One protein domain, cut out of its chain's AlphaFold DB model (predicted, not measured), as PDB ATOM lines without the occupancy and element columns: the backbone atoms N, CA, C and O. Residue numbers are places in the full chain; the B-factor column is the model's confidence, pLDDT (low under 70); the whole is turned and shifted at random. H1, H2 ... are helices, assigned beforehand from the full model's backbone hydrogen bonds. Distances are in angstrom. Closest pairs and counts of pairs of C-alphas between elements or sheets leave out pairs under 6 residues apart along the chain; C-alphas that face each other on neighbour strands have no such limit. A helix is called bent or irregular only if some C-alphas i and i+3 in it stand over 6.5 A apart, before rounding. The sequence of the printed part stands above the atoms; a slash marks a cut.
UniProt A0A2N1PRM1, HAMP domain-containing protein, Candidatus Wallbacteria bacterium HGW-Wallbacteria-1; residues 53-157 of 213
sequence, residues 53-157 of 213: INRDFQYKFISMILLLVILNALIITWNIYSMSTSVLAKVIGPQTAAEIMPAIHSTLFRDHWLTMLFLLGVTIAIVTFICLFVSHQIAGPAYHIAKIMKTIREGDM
ATOM      1  N   ILE A  53     -12.372  54.687 -35.253       56.66
ATOM      2  CA  ILE A  53     -12.950  55.993 -34.910       56.66
ATOM      3  C   ILE A  53     -12.817  56.291 -33.408       56.66
ATOM      4  O   ILE A  53     -12.670  57.454 -33.065       56.66
ATOM      5  N   ASN A  54     -12.785  55.284 -32.518       56.78
ATOM      6  CA  ASN A  54     -12.608  55.485 -31.069       56.78
ATOM      7  C   ASN A  54     -11.935  54.274 -30.393       56.78
ATOM      8  O   ASN A  54     -12.549  53.211 -30.278       56.78
ATOM      9  N   ARG A  55     -10.696  54.435 -29.903       60.16
ATOM     10  CA  ARG A  55      -9.950  53.368 -29.197       60.16
ATOM     11  C   ARG A  55     -10.593  53.001 -27.853       60.16
ATOM     12  O   ARG A  55     -10.640  51.826 -27.503       60.16
ATOM     13  N   ASP A  56     -11.180  53.971 -27.158       64.25
ATOM     14  CA  ASP A  56     -11.798  53.757 -25.840       64.25
ATOM     15  C   ASP A  56     -13.059  52.891 -25.906       64.25
ATOM     16  O   ASP A  56     -13.333  52.099 -25.004       64.25
ATOM     17  N   PHE A  57     -13.816  53.004 -27.000       66.38
ATOM     18  CA  PHE A  57     -14.973  52.149 -27.240       66.38
ATOM     19  C   PHE A  57     -14.536  50.718 -27.569       66.38
ATOM     20  O   PHE A  57     -15.114  49.771 -27.047       66.38
ATOM     21  N   GLN A  58     -13.472  50.557 -28.363       68.44
ATOM     22  CA  GLN A  58     -12.954  49.240 -28.740       68.44
ATOM     23  C   GLN A  58     -12.430  48.452 -27.532       68.44
ATOM     24  O   GLN A  58     -12.808  47.294 -27.378       68.44
ATOM     25  N   TYR A  59     -11.642  49.058 -26.634       73.94
ATOM     26  CA  TYR A  59     -11.131  48.347 -25.450       73.94
ATOM     27  C   TYR A  59     -12.230  47.975 -24.451       73.94
ATOM     28  O   TYR A  59     -12.264  46.835 -23.986       73.94
ATOM     29  N   LYS A  60     -13.171  48.889 -24.164       76.25
ATOM     30  CA  LYS A  60     -14.325  48.573 -23.303       76.25
ATOM     31  C   LYS A  60     -15.141  47.425 -23.890       76.25
ATOM     32  O   LYS A  60     -15.477  46.486 -23.173       76.25
ATOM     33  N   PHE A  61     -15.377  47.450 -25.197       75.69
ATOM     34  CA  PHE A  61     -16.151  46.423 -25.880       75.69
ATOM     35  C   PHE A  61     -15.446  45.059 -25.904       75.69
ATOM     36  O   PHE A  61     -16.064  44.051 -25.572       75.69
ATOM     37  N   ILE A  62     -14.143  45.026 -26.202       78.25
ATOM     38  CA  ILE A  62     -13.335  43.796 -26.148       78.25
ATOM     39  C   ILE A  62     -13.330  43.220 -24.726       78.25
ATOM     40  O   ILE A  62     -13.557  42.025 -24.558       78.25
ATOM     41  N   SER A  63     -13.136  44.058 -23.700       80.69
ATOM     42  CA  SER A  63     -13.144  43.602 -22.301       80.69
ATOM     43  C   SER A  63     -14.508  43.048 -21.869       80.69
ATOM     44  O   SER A  63     -14.567  42.027 -21.188       80.69
ATOM     45  N   MET A  64     -15.604  43.665 -22.325       81.94
ATOM     46  CA  MET A  64     -16.966  43.206 -22.060       81.94
ATOM     47  C   MET A  64     -17.231  41.841 -22.706       81.94
ATOM     48  O   MET A  64     -17.777  40.957 -22.051       81.94
ATOM     49  N   ILE A  65     -16.806  41.645 -23.961       81.06
ATOM     50  CA  ILE A  65     -16.926  40.352 -24.651       81.06
ATOM     51  C   ILE A  65     -16.098  39.285 -23.939       81.06
ATOM     52  O   ILE A  65     -16.605  38.194 -23.695       81.06
ATOM     53  N   LEU A  66     -14.847  39.589 -23.587       82.50
ATOM     54  CA  LEU A  66     -13.966  38.642 -22.905       82.50
ATOM     55  C   LEU A  66     -14.590  38.165 -21.586       82.50
ATOM     56  O   LEU A  66     -14.647  36.965 -21.323       82.50
ATOM     57  N   LEU A  67     -15.115  39.098 -20.789       86.56
ATOM     58  CA  LEU A  67     -15.790  38.780 -19.535       86.56
ATOM     59  C   LEU A  67     -17.057  37.946 -19.768       86.56
ATOM     60  O   LEU A  67     -17.281  36.964 -19.063       86.56
ATOM     61  N   LEU A  68     -17.853  38.275 -20.789       84.25
ATOM     62  CA  LEU A  68     -19.053  37.517 -21.146       84.25
ATOM     63  C   LEU A  68     -18.725  36.083 -21.590       84.25
ATOM     64  O   LEU A  68     -19.437  35.151 -21.220       84.25
ATOM     65  N   VAL A  69     -17.643  35.891 -22.347       83.81
ATOM     66  CA  VAL A  69     -17.152  34.565 -22.751       83.81
ATOM     67  C   VAL A  69     -16.724  33.758 -21.531       83.81
ATOM     68  O   VAL A  69     -17.121  32.603 -21.411       83.81
ATOM     69  N   ILE A  70     -15.944  34.352 -20.623       85.19
ATOM     70  CA  ILE A  70     -15.490  33.669 -19.404       85.19
ATOM     71  C   ILE A  70     -16.696  33.251 -18.558       85.19
ATOM     72  O   ILE A  70     -16.777  32.100 -18.136       85.19
ATOM     73  N   LEU A  71     -17.673  34.144 -18.371       87.38
ATOM     74  CA  LEU A  71     -18.908  33.820 -17.655       87.38
ATOM     75  C   LEU A  71     -19.692  32.693 -18.337       87.38
ATOM     76  O   LEU A  71     -20.133  31.770 -17.658       87.38
ATOM     77  N   ASN A  72     -19.830  32.719 -19.665       83.75
ATOM     78  CA  ASN A  72     -20.492  31.640 -20.401       83.75
ATOM     79  C   ASN A  72     -19.759  30.306 -20.243       83.75
ATOM     80  O   ASN A  72     -20.405  29.289 -20.011       83.75
ATOM     81  N   ALA A  73     -18.426  30.303 -20.316       85.69
ATOM     82  CA  ALA A  73     -17.633  29.099 -20.103       85.69
ATOM     83  C   ALA A  73     -17.873  28.519 -18.701       85.69
ATOM     84  O   ALA A  73     -18.153  27.330 -18.577       85.69
ATOM     85  N   LEU A  74     -17.872  29.362 -17.661       88.75
ATOM     86  CA  LEU A  74     -18.172  28.937 -16.289       88.75
ATOM     87  C   LEU A  74     -19.589  28.367 -16.152       88.75
ATOM     88  O   LEU A  74     -19.768  27.321 -15.528       88.75
ATOM     89  N   ILE A  75     -20.586  29.012 -16.764       87.81
ATOM     90  CA  ILE A  75     -21.977  28.538 -16.762       87.81
ATOM     91  C   ILE A  75     -22.072  27.172 -17.445       87.81
ATOM     92  O   ILE A  75     -22.694  26.262 -16.901       87.81
ATOM     93  N   ILE A  76     -21.453  27.004 -18.614       84.94
ATOM     94  CA  ILE A  76     -21.472  25.738 -19.357       84.94
ATOM     95  C   ILE A  76     -20.789  24.636 -18.543       84.94
ATOM     96  O   ILE A  76     -21.373  23.567 -18.368       84.94
ATOM     97  N   THR A  77     -19.601  24.893 -17.990       86.25
ATOM     98  CA  THR A  77     -18.882  23.925 -17.150       86.25
ATOM     99  C   THR A  77     -19.699  23.527 -15.923       86.25
ATOM    100  O   THR A  77     -19.805  22.336 -15.626       86.25
ATOM    101  N   TRP A  78     -20.333  24.487 -15.244       88.62
ATOM    102  CA  TRP A  78     -21.212  24.209 -14.107       88.62
ATOM    103  C   TRP A  78     -22.421  23.350 -14.503       88.62
ATOM    104  O   TRP A  78     -22.726  22.359 -13.839       88.62
ATOM    105  N   ASN A  79     -23.081  23.683 -15.618       83.44
ATOM    106  CA  ASN A  79     -24.217  22.917 -16.132       83.44
ATOM    107  C   ASN A  79     -23.813  21.479 -16.467       83.44
ATOM    108  O   ASN A  79     -24.477  20.549 -16.013       83.44
ATOM    109  N   ILE A  80     -22.699  21.289 -17.179       86.31
ATOM    110  CA  ILE A  80     -22.174  19.958 -17.505       86.31
ATOM    111  C   ILE A  80     -21.867  19.176 -16.225       86.31
ATOM    112  O   ILE A  80     -22.337  18.052 -16.085       86.31
ATOM    113  N   TYR A  81     -21.162  19.768 -15.257       85.81
ATOM    114  CA  TYR A  81     -20.830  19.100 -13.995       85.81
ATOM    115  C   TYR A  81     -22.088  18.667 -13.218       85.81
ATOM    116  O   TYR A  81     -22.192  17.521 -12.766       85.81
ATOM    117  N   SER A  82     -23.077  19.560 -13.107       83.62
ATOM    118  CA  SER A  82     -24.346  19.283 -12.419       83.62
ATOM    119  C   SER A  82     -25.185  18.208 -13.128       83.62
ATOM    120  O   SER A  82     -25.776  17.341 -12.481       83.62
ATOM    121  N   MET A  83     -25.191  18.206 -14.465       83.62
ATOM    122  CA  MET A  83     -25.906  17.215 -15.263       83.62
ATOM    123  C   MET A  83     -25.220  15.847 -15.193       83.62
ATOM    124  O   MET A  83     -25.889  14.847 -14.936       83.62
ATOM    125  N   SER A  84     -23.894  15.790 -15.355       82.81
ATOM    126  CA  SER A  84     -23.114  14.549 -15.282       82.81
ATOM    127  C   SER A  84     -23.268  13.857 -13.927       82.81
ATOM    128  O   SER A  84     -23.514  12.654 -13.887       82.81
ATOM    129  N   THR A  85     -23.198  14.605 -12.819       81.06
ATOM    130  CA  THR A  85     -23.410  14.073 -11.455       81.06
ATOM    131  C   THR A  85     -24.823  13.556 -11.239       81.06
ATOM    132  O   THR A  85     -24.995  12.436 -10.758       81.06
ATOM    133  N   SER A  86     -25.831  14.308 -11.677       83.00
ATOM    134  CA  SER A  86     -27.235  13.904 -11.557       83.00
ATOM    135  C   SER A  86     -27.569  12.649 -12.368       83.00
ATOM    136  O   SER A  86     -28.353  11.815 -11.916       83.00
ATOM    137  N   VAL A  87     -26.998  12.504 -13.567       85.38
ATOM    138  CA  VAL A  87     -27.205  11.323 -14.419       85.38
ATOM    139  C   VAL A  87     -26.476  10.112 -13.840       85.38
ATOM    140  O   VAL A  87     -27.089   9.059 -13.673       85.38
ATOM    141  N   LEU A  88     -25.202  10.255 -13.470       83.00
ATOM    142  CA  LEU A  88     -24.406   9.135 -12.964       83.00
ATOM    143  C   LEU A  88     -24.948   8.596 -11.632       83.00
ATOM    144  O   LEU A  88     -25.045   7.381 -11.457       83.00
ATOM    145  N   ALA A  89     -25.393   9.486 -10.735       83.75
ATOM    146  CA  ALA A  89     -26.012   9.103  -9.467       83.75
ATOM    147  C   ALA A  89     -27.311   8.299  -9.654       83.75
ATOM    148  O   ALA A  89     -27.610   7.433  -8.835       83.75
ATOM    149  N   LYS A  90     -28.068   8.549 -10.734       85.12
ATOM    150  CA  LYS A  90     -29.290   7.794 -11.064       85.12
ATOM    151  C   LYS A  90     -29.005   6.425 -11.684       85.12
ATOM    152  O   LYS A  90     -29.813   5.522 -11.505       85.12
ATOM    153  N   VAL A  91     -27.901   6.276 -12.420       85.81
ATOM    154  CA  VAL A  91     -27.572   5.030 -13.139       85.81
ATOM    155  C   VAL A  91     -26.835   4.032 -12.247       85.81
ATOM    156  O   VAL A  91     -27.146   2.847 -12.282       85.81
ATOM    157  N   ILE A  92     -25.862   4.497 -11.457       84.06
ATOM    158  CA  ILE A  92     -24.932   3.619 -10.717       84.06
ATOM    159  C   ILE A  92     -25.122   3.735  -9.193       84.06
ATOM    160  O   ILE A  92     -24.603   2.916  -8.438       84.06
ATOM    161  N   GLY A  93     -25.907   4.716  -8.733       83.00
ATOM    162  CA  GLY A  93     -26.104   5.045  -7.322       83.00
ATOM    163  C   GLY A  93     -25.234   6.229  -6.863       83.00
ATOM    164  O   GLY A  93     -24.175   6.490  -7.432       83.00
ATOM    165  N   PRO A  94     -25.662   6.988  -5.835       79.12
ATOM    166  CA  PRO A  94     -25.008   8.240  -5.448       79.12
ATOM    167  C   PRO A  94     -23.609   8.055  -4.836       79.12
ATOM    168  O   PRO A  94     -22.761   8.924  -5.014       79.12
ATOM    169  N   GLN A  95     -23.350   6.940  -4.138       77.81
ATOM    170  CA  GLN A  95     -22.063   6.695  -3.466       77.81
ATOM    171  C   GLN A  95     -20.959   6.298  -4.460       77.81
ATOM    172  O   GLN A  95     -19.895   6.905  -4.490       77.81
ATOM    173  N   THR A  96     -21.253   5.357  -5.355       77.62
ATOM    174  CA  THR A  96     -20.355   4.909  -6.433       77.62
ATOM    175  C   THR A  96     -20.113   5.999  -7.479       77.62
ATOM    176  O   THR A  96     -19.005   6.129  -7.997       77.62
ATOM    177  N   ALA A  97     -21.112   6.842  -7.769       79.50
ATOM    178  CA  ALA A  97     -20.936   7.982  -8.664       79.50
ATOM    179  C   ALA A  97     -19.894   8.983  -8.136       79.50
ATOM    180  O   ALA A  97     -19.112   9.500  -8.930       79.50
ATOM    181  N   ALA A  98     -19.847   9.239  -6.823       78.31
ATOM    182  CA  ALA A  98     -18.901  10.186  -6.227       78.31
ATOM    183  C   ALA A  98     -17.436   9.725  -6.345       78.31
ATOM    184  O   ALA A  98     -16.549  10.552  -6.551       78.31
ATOM    185  N   GLU A  99     -17.189   8.417  -6.273       80.88
ATOM    186  CA  GLU A  99     -15.845   7.831  -6.361       80.88
ATOM    187  C   GLU A  99     -15.318   7.772  -7.801       80.88
ATOM    188  O   GLU A  99     -14.134   7.998  -8.050       80.88
ATOM    189  N   ILE A 100     -16.197   7.504  -8.771       80.81
ATOM    190  CA  ILE A 100     -15.809   7.301 -10.174       80.81
ATOM    191  C   ILE A 100     -15.740   8.638 -10.940       80.81
ATOM    192  O   ILE A 100     -14.968   8.777 -11.895       80.81
ATOM    193  N   MET A 101     -16.499   9.658 -10.519       77.69
ATOM    194  CA  MET A 101     -16.587  10.936 -11.238       77.69
ATOM    195  C   MET A 101     -15.242  11.654 -11.460       77.69
ATOM    196  O   MET A 101     -15.025  12.142 -12.574       77.69
ATOM    197  N   PRO A 102     -14.313  11.729 -10.483       82.25
ATOM    198  CA  PRO A 102     -13.007  12.357 -10.689       82.25
ATOM    199  C   PRO A 102     -12.173  11.630 -11.754       82.25
ATOM    200  O   PRO A 102     -11.510  12.268 -12.578       82.25
ATOM    201  N   ALA A 103     -12.249  10.295 -11.787       82.81
ATOM    202  CA  ALA A 103     -11.550   9.475 -12.769       82.81
ATOM    203  C   ALA A 103     -12.109   9.707 -14.181       82.81
ATOM    204  O   ALA A 103     -11.332   9.959 -15.100       82.81
ATOM    205  N   ILE A 104     -13.439   9.732 -14.336       81.25
ATOM    206  CA  ILE A 104     -14.107  10.039 -15.613       81.25
ATOM    207  C   ILE A 104     -13.769  11.456 -16.093       81.25
ATOM    208  O   ILE A 104     -13.477  11.660 -17.269       81.25
ATOM    209  N   HIS A 105     -13.780  12.453 -15.207       80.06
ATOM    210  CA  HIS A 105     -13.468  13.827 -15.610       80.06
ATOM    211  C   HIS A 105     -12.027  13.962 -16.105       80.06
ATOM    212  O   HIS A 105     -11.786  14.608 -17.123       80.06
ATOM    213  N   SER A 106     -11.072  13.343 -15.408       79.94
ATOM    214  CA  SER A 106      -9.657  13.416 -15.785       79.94
ATOM    215  C   SER A 106      -9.350  12.698 -17.106       79.94
ATOM    216  O   SER A 106      -8.526  13.185 -17.882       79.94
ATOM    217  N   THR A 107     -10.029  11.584 -17.405       82.75
ATOM    218  CA  THR A 107      -9.878  10.860 -18.678       82.75
ATOM    219  C   THR A 107     -10.533  11.618 -19.827       82.75
ATOM    220  O   THR A 107      -9.874  11.880 -20.830       82.75
ATOM    221  N   LEU A 108     -11.779  12.070 -19.656       81.81
ATOM    222  CA  LEU A 108     -12.478  12.862 -20.670       81.81
ATOM    223  C   LEU A 108     -11.726  14.153 -20.994       81.81
ATOM    224  O   LEU A 108     -11.580  14.485 -22.169       81.81
ATOM    225  N   PHE A 109     -11.218  14.852 -19.974       80.38
ATOM    226  CA  PHE A 109     -10.425  16.060 -20.172       80.38
ATOM    227  C   PHE A 109      -9.153  15.763 -20.966       80.38
ATOM    228  O   PHE A 109      -8.892  16.433 -21.959       80.38
ATOM    229  N   ARG A 110      -8.394  14.729 -20.589       83.75
ATOM    230  CA  ARG A 110      -7.155  14.358 -21.285       83.75
ATOM    231  C   ARG A 110      -7.387  13.964 -22.744       83.75
ATOM    232  O   ARG A 110      -6.567  14.312 -23.587       83.75
ATOM    233  N   ASP A 111      -8.482  13.279 -23.044       85.56
ATOM    234  CA  ASP A 111      -8.724  12.762 -24.393       85.56
ATOM    235  C   ASP A 111      -9.388  13.816 -25.303       85.56
ATOM    236  O   ASP A 111      -9.178  13.814 -26.514       85.56
ATOM    237  N   HIS A 112     -10.137  14.770 -24.731       84.56
ATOM    238  CA  HIS A 112     -10.933  15.748 -25.488       84.56
ATOM    239  C   HIS A 112     -10.483  17.209 -25.326       84.56
ATOM    240  O   HIS A 112     -11.159  18.110 -25.833       84.56
ATOM    241  N   TRP A 113      -9.358  17.489 -24.655       83.31
ATOM    242  CA  TRP A 113      -8.897  18.866 -24.413       83.31
ATOM    243  C   TRP A 113      -8.735  19.692 -25.699       83.31
ATOM    244  O   TRP A 113      -9.104  20.865 -25.719       83.31
ATOM    245  N   LEU A 114      -8.254  19.083 -26.792       86.50
ATOM    246  CA  LEU A 114      -8.117  19.751 -28.093       86.50
ATOM    247  C   LEU A 114      -9.478  20.143 -28.678       86.50
ATOM    248  O   LEU A 114      -9.645  21.263 -29.157       86.50
ATOM    249  N   THR A 115     -10.465  19.250 -28.600       83.81
ATOM    250  CA  THR A 115     -11.831  19.509 -29.070       83.81
ATOM    251  C   THR A 115     -12.492  20.621 -28.254       83.81
ATOM    252  O   THR A 115     -13.140  21.499 -28.821       83.81
ATOM    253  N   MET A 116     -12.280  20.634 -26.934       81.81
ATOM    254  CA  MET A 116     -12.786  21.691 -26.049       81.81
ATOM    255  C   MET A 116     -12.147  23.048 -26.352       81.81
ATOM    256  O   MET A 116     -12.852  24.053 -26.442       81.81
ATOM    257  N   LEU A 117     -10.829  23.083 -26.573       83.25
ATOM    258  CA  LEU A 117     -10.121  24.306 -26.951       83.25
ATOM    259  C   LEU A 117     -10.599  24.836 -28.309       83.25
ATOM    260  O   LEU A 117     -10.813  26.040 -28.464       83.25
ATOM    261  N   PHE A 118     -10.820  23.941 -29.275       87.50
ATOM    262  CA  PHE A 118     -11.364  24.297 -30.582       87.50
ATOM    263  C   PHE A 118     -12.777  24.888 -30.468       87.50
ATOM    264  O   PHE A 118     -13.027  25.975 -30.987       87.50
ATOM    265  N   LEU A 119     -13.684  24.229 -29.739       83.31
ATOM    266  CA  LEU A 119     -15.054  24.713 -29.520       83.31
ATOM    267  C   LEU A 119     -15.087  26.065 -28.794       83.31
ATOM    268  O   LEU A 119     -15.864  26.949 -29.168       83.31
ATOM    269  N   LEU A 120     -14.222  26.257 -27.794       82.81
ATOM    270  CA  LEU A 120     -14.067  27.537 -27.107       82.81
ATOM    271  C   LEU A 120     -13.598  28.630 -28.078       82.81
ATOM    272  O   LEU A 120     -14.196  29.705 -28.124       82.81
ATOM    273  N   GLY A 121     -12.582  28.345 -28.897       84.44
ATOM    274  CA  GLY A 121     -12.085  29.271 -29.915       84.44
ATOM    275  C   GLY A 121     -13.156  29.656 -30.939       84.44
ATOM    276  O   GLY A 121     -13.329  30.840 -31.234       84.44
ATOM    277  N   VAL A 122     -13.931  28.683 -31.425       88.06
ATOM    278  CA  VAL A 122     -15.053  28.916 -32.350       88.06
ATOM    279  C   VAL A 122     -16.127  29.789 -31.698       88.06
ATOM    280  O   VAL A 122     -16.595  30.747 -32.312       88.06
ATOM    281  N   THR A 123     -16.478  29.517 -30.441       83.06
ATOM    282  CA  THR A 123     -17.480  30.300 -29.700       83.06
ATOM    283  C   THR A 123     -17.027  31.747 -29.533       83.06
ATOM    284  O   THR A 123     -17.788  32.673 -29.822       83.06
ATOM    285  N   ILE A 124     -15.765  31.957 -29.149       83.38
ATOM    286  CA  ILE A 124     -15.167  33.294 -29.043       83.38
ATOM    287  C   ILE A 124     -15.220  34.011 -30.388       83.38
ATOM    288  O   ILE A 124     -15.616  35.177 -30.437       83.38
ATOM    289  N   ALA A 125     -14.852  33.331 -31.475       84.56
ATOM    290  CA  ALA A 125     -14.853  33.917 -32.807       84.56
ATOM    291  C   ALA A 125     -16.263  34.348 -33.238       84.56
ATOM    292  O   ALA A 125     -16.440  35.481 -33.686       84.56
ATOM    293  N   ILE A 126     -17.271  33.489 -33.045       86.12
ATOM    294  CA  ILE A 126     -18.668  33.779 -33.399       86.12
ATOM    295  C   ILE A 126     -19.200  34.960 -32.585       86.12
ATOM    296  O   ILE A 126     -19.714  35.921 -33.160       86.12
ATOM    297  N   VAL A 127     -19.042  34.925 -31.258       83.44
ATOM    298  CA  VAL A 127     -19.526  35.995 -30.374       83.44
ATOM    299  C   VAL A 127     -18.835  37.313 -30.708       83.44
ATOM    300  O   VAL A 127     -19.499  38.334 -30.877       83.44
ATOM    301  N   THR A 128     -17.513  37.292 -30.886       81.56
ATOM    302  CA  THR A 128     -16.747  38.487 -31.258       81.56
ATOM    303  C   THR A 128     -17.215  39.044 -32.598       81.56
ATOM    304  O   THR A 128     -17.406  40.252 -32.716       81.56
ATOM    305  N   PHE A 129     -17.457  38.190 -33.595       83.38
ATOM    306  CA  PHE A 129     -17.918  38.621 -34.913       83.38
ATOM    307  C   PHE A 129     -19.299  39.286 -34.854       83.38
ATOM    308  O   PHE A 129     -19.465  40.393 -35.370       83.38
ATOM    309  N   ILE A 130     -20.267  38.663 -34.169       83.81
ATOM    310  CA  ILE A 130     -21.618  39.219 -33.985       83.81
ATOM    311  C   ILE A 130     -21.537  40.558 -33.250       83.81
ATOM    312  O   ILE A 130     -22.082  41.562 -33.709       83.81
ATOM    313  N   CYS A 131     -20.818  40.596 -32.130       79.19
ATOM    314  CA  CYS A 131     -20.679  41.801 -31.330       79.19
ATOM    315  C   CYS A 131     -20.001  42.932 -32.116       79.19
ATOM    316  O   CYS A 131     -20.488  44.060 -32.082       79.19
ATOM    317  N   LEU A 132     -18.914  42.662 -32.845       79.31
ATOM    318  CA  LEU A 132     -18.243  43.668 -33.678       79.31
ATOM    319  C   LEU A 132     -19.171  44.219 -34.761       79.31
ATOM    320  O   LEU A 132     -19.184  45.430 -34.991       79.31
ATOM    321  N   PHE A 133     -19.965  43.355 -35.392       79.38
ATOM    322  CA  PHE A 133     -20.923  43.769 -36.410       79.38
ATOM    323  C   PHE A 133     -21.987  44.710 -35.827       79.38
ATOM    324  O   PHE A 133     -22.204  45.804 -36.352       79.38
ATOM    325  N   VAL A 134     -22.572  44.337 -34.685       77.94
ATOM    326  CA  VAL A 134     -23.573  45.151 -33.975       77.94
ATOM    327  C   VAL A 134     -22.975  46.478 -33.493       77.94
ATOM    328  O   VAL A 134     -23.544  47.545 -33.712       77.94
ATOM    329  N   SER A 135     -21.786  46.435 -32.892       78.56
ATOM    330  CA  SER A 135     -21.046  47.610 -32.422       78.56
ATOM    331  C   SER A 135     -20.786  48.617 -33.546       78.56
ATOM    332  O   SER A 135     -21.057  49.812 -33.394       78.56
ATOM    333  N   HIS A 136     -20.346  48.137 -34.711       72.81
ATOM    334  CA  HIS A 136     -20.101  48.993 -35.867       72.81
ATOM    335  C   HIS A 136     -21.397  49.588 -36.442       72.81
ATOM    336  O   HIS A 136     -21.404  50.751 -36.853       72.81
ATOM    337  N   GLN A 137     -22.495  48.825 -36.456       74.44
ATOM    338  CA  GLN A 137     -23.788  49.296 -36.960       74.44
ATOM    339  C   GLN A 137     -24.402  50.394 -36.077       74.44
ATOM    340  O   GLN A 137     -25.094  51.272 -36.586       74.44
ATOM    341  N   ILE A 138     -24.123  50.389 -34.771       78.38
ATOM    342  CA  ILE A 138     -24.675  51.372 -33.825       78.38
ATOM    343  C   ILE A 138     -23.787  52.621 -33.723       78.38
ATOM    344  O   ILE A 138     -24.301  53.742 -33.688       78.38
ATOM    345  N   ALA A 139     -22.460  52.462 -33.701       78.50
ATOM    346  CA  ALA A 139     -21.536  53.562 -33.414       78.50
ATOM    347  C   ALA A 139     -21.586  54.701 -34.451       78.50
ATOM    348  O   ALA A 139     -21.542  55.877 -34.082       78.50
ATOM    349  N   GLY A 140     -21.695  54.371 -35.742       75.56
ATOM    350  CA  GLY A 140     -21.752  55.367 -36.819       75.56
ATOM    351  C   GLY A 140     -22.995  56.268 -36.739       75.56
ATOM    352  O   GLY A 140     -22.853  57.490 -36.614       75.56
ATOM    353  N   PRO A 141     -24.210  55.691 -36.752       81.94
ATOM    354  CA  PRO A 141     -25.459  56.439 -36.621       81.94
ATOM    355  C   PRO A 141     -25.563  57.209 -35.300       81.94
ATOM    356  O   PRO A 141     -25.990  58.363 -35.302       81.94
ATOM    357  N   ALA A 142     -25.106  56.623 -34.188       84.25
ATOM    358  CA  ALA A 142     -25.108  57.288 -32.884       84.25
ATOM    359  C   ALA A 142     -24.234  58.553 -32.879       84.25
ATOM    360  O   ALA A 142     -24.655  59.598 -32.381       84.25
ATOM    361  N   TYR A 143     -23.045  58.495 -33.488       84.38
ATOM    362  CA  TYR A 143     -22.183  59.669 -33.629       84.38
ATOM    363  C   TYR A 143     -22.833  60.762 -34.490       84.38
ATOM    364  O   TYR A 143     -22.738  61.949 -34.168       84.38
ATOM    365  N   HIS A 144     -23.528  60.379 -35.567       84.38
ATOM    366  CA  HIS A 144     -24.248  61.334 -36.408       84.38
ATOM    367  C   HIS A 144     -25.375  62.037 -35.638       84.38
ATOM    368  O   HIS A 144     -25.455  63.265 -35.671       84.38
ATOM    369  N   ILE A 145     -26.180  61.283 -34.882       88.19
ATOM    370  CA  ILE A 145     -27.223  61.839 -34.006       88.19
ATOM    371  C   ILE A 145     -26.613  62.830 -33.009       88.19
ATOM    372  O   ILE A 145     -27.094  63.956 -32.893       88.19
ATOM    373  N   ALA A 146     -25.526  62.448 -32.332       88.00
ATOM    374  CA  ALA A 146     -24.855  63.314 -31.365       88.00
ATOM    375  C   ALA A 146     -24.355  64.622 -32.001       88.00
ATOM    376  O   ALA A 146     -24.475  65.694 -31.404       88.00
ATOM    377  N   LYS A 147     -23.836  64.558 -33.234       88.06
ATOM    378  CA  LYS A 147     -23.407  65.744 -33.981       88.06
ATOM    379  C   LYS A 147     -24.580  66.678 -34.289       88.06
ATOM    380  O   LYS A 147     -24.452  67.877 -34.063       88.06
ATOM    381  N   ILE A 148     -25.705  66.144 -34.762       89.31
ATOM    382  CA  ILE A 148     -26.905  66.945 -35.050       89.31
ATOM    383  C   ILE A 148     -27.470  67.562 -33.766       89.31
ATOM    384  O   ILE A 148     -27.772  68.751 -33.745       89.31
ATOM    385  N   MET A 149     -27.515  66.809 -32.664       88.88
ATOM    386  CA  MET A 149     -27.913  67.354 -31.360       88.88
ATOM    387  C   MET A 149     -27.010  68.497 -30.892       88.88
ATOM    388  O   MET A 149     -27.495  69.450 -30.285       88.88
ATOM    389  N   LYS A 150     -25.708  68.448 -31.196       90.81
ATOM    390  CA  LYS A 150     -24.802  69.563 -30.905       90.81
ATOM    391  C   LYS A 150     -25.169  70.819 -31.704       90.81
ATOM    392  O   LYS A 150     -25.201  71.894 -31.120       90.81
ATOM    393  N   THR A 151     -25.497  70.677 -32.988       88.31
ATOM    394  CA  THR A 151     -25.965  71.786 -33.838       88.31
ATOM    395  C   THR A 151     -27.287  72.376 -33.335       88.31
ATOM    396  O   THR A 151     -27.423  73.592 -33.239       88.31
ATOM    397  N   ILE A 152     -28.221  71.528 -32.893       89.38
ATOM    398  CA  ILE A 152     -29.481  71.971 -32.272       89.38
ATOM    399  C   ILE A 152     -29.212  72.748 -30.980       89.38
ATOM    400  O   ILE A 152     -29.822  73.786 -30.737       89.38
ATOM    401  N   ARG A 153     -28.257  72.285 -30.165       87.56
ATOM    402  CA  ARG A 153     -27.819  72.990 -28.952       87.56
ATOM    403  C   ARG A 153     -27.179  74.349 -29.255       87.56
ATOM    404  O   ARG A 153     -27.248  75.243 -28.421       87.56
ATOM    405  N   GLU A 154     -26.564  74.508 -30.424       90.00
ATOM    406  CA  GLU A 154     -26.008  75.781 -30.906       90.00
ATOM    407  C   GLU A 154     -27.096  76.739 -31.441       90.00
ATOM    408  O   GLU A 154     -26.797  77.891 -31.746       90.00
ATOM    409  N   GLY A 155     -28.362  76.305 -31.483       83.38
ATOM    410  CA  GLY A 155     -29.525  77.137 -31.809       83.38
ATOM    411  C   GLY A 155     -30.086  76.929 -33.216       83.38
ATOM    412  O   GLY A 155     -31.131  77.497 -33.536       83.38
ATOM    413  N   ASP A 156     -29.452  76.098 -34.045       86.44
ATOM    414  CA  ASP A 156     -29.994  75.727 -35.351       86.44
ATOM    415  C   ASP A 156     -30.952  74.539 -35.214       86.44
ATOM    416  O   ASP A 156     -30.563  73.368 -35.236       86.44
ATOM    417  N   MET A 157     -32.236  74.859 -35.063       81.69
ATOM    418  CA  MET A 157     -33.291  73.850 -34.966       81.69
ATOM    419  C   MET A 157     -33.683  73.251 -36.315       81.69
ATOM    420  O   MET A 157     -34.253  72.163 -36.321       81.69
TER     421      MET A 157
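AT A GLANCE: This is residues 53 to 157 of the 213 residues of the protein "HAMP domain-containing protein" of Candidatus Wallbacteria bacterium HGW-Wallbacteria-1 (UniProt A0A2N1PRM1). A long, thin, open triangle of helices: H1 makes one side, the bent helix H2 closes one end with arm H2a, and its long arm H2b folds back and crosses H1. Residues 141 to 147 and 150 to 155 stick out beyond. The printed part has 105 residues, two named helices, H1 then H2, and no named strand: all helix, extended, radius of gyration of the C-alphas 23.3 A, spans 77 by 25 by 17 A.

HOW THE PARTS SIT: A tight link, Gly 93, joins H1, residues 55 to 92, to H2, residues 94 to 153. By its hydrogen bonds H2 was assigned as one helix, but it is bent: C-alphas 111 and 114 are 7.9 A apart. Its arms H2a, residues 94 to 111, and H2b, residues 114 to 153, are about perpendicular at 79 degrees. H1 touches H2a with residues 85 to 89 alone, closest C-alphas Ala 89 and Ala 97, 5.3 A. Val 69 and Ile 124 have the closest C-alphas, 6.7 A, where H1 touches H2b, opposite ways at a steep tilt of 38 degrees, only just past shallow. Every O i to N i+4 pair is within hydrogen-bond range in H1, 11 of 14 in H2a, 34 of 36 in H2b.

IN THESE COORDINATES: H1 begins at C-alpha 55 (-9.950, 53.368, -29.197) and is 55.1 A long. H2a, 25.4 A, is irregular, C-alphas 99 and 102 being 6.9 A apart. H2b, 56.8 A, ends at C-alpha 153 (-27.819, 72.990, -28.952).

THE WHOLE: The farthest C-alphas, Thr 96 and Gly 155, are 77.1 A apart. The printed part has no cut; pLDDT is under 70 at residues 53 to 58.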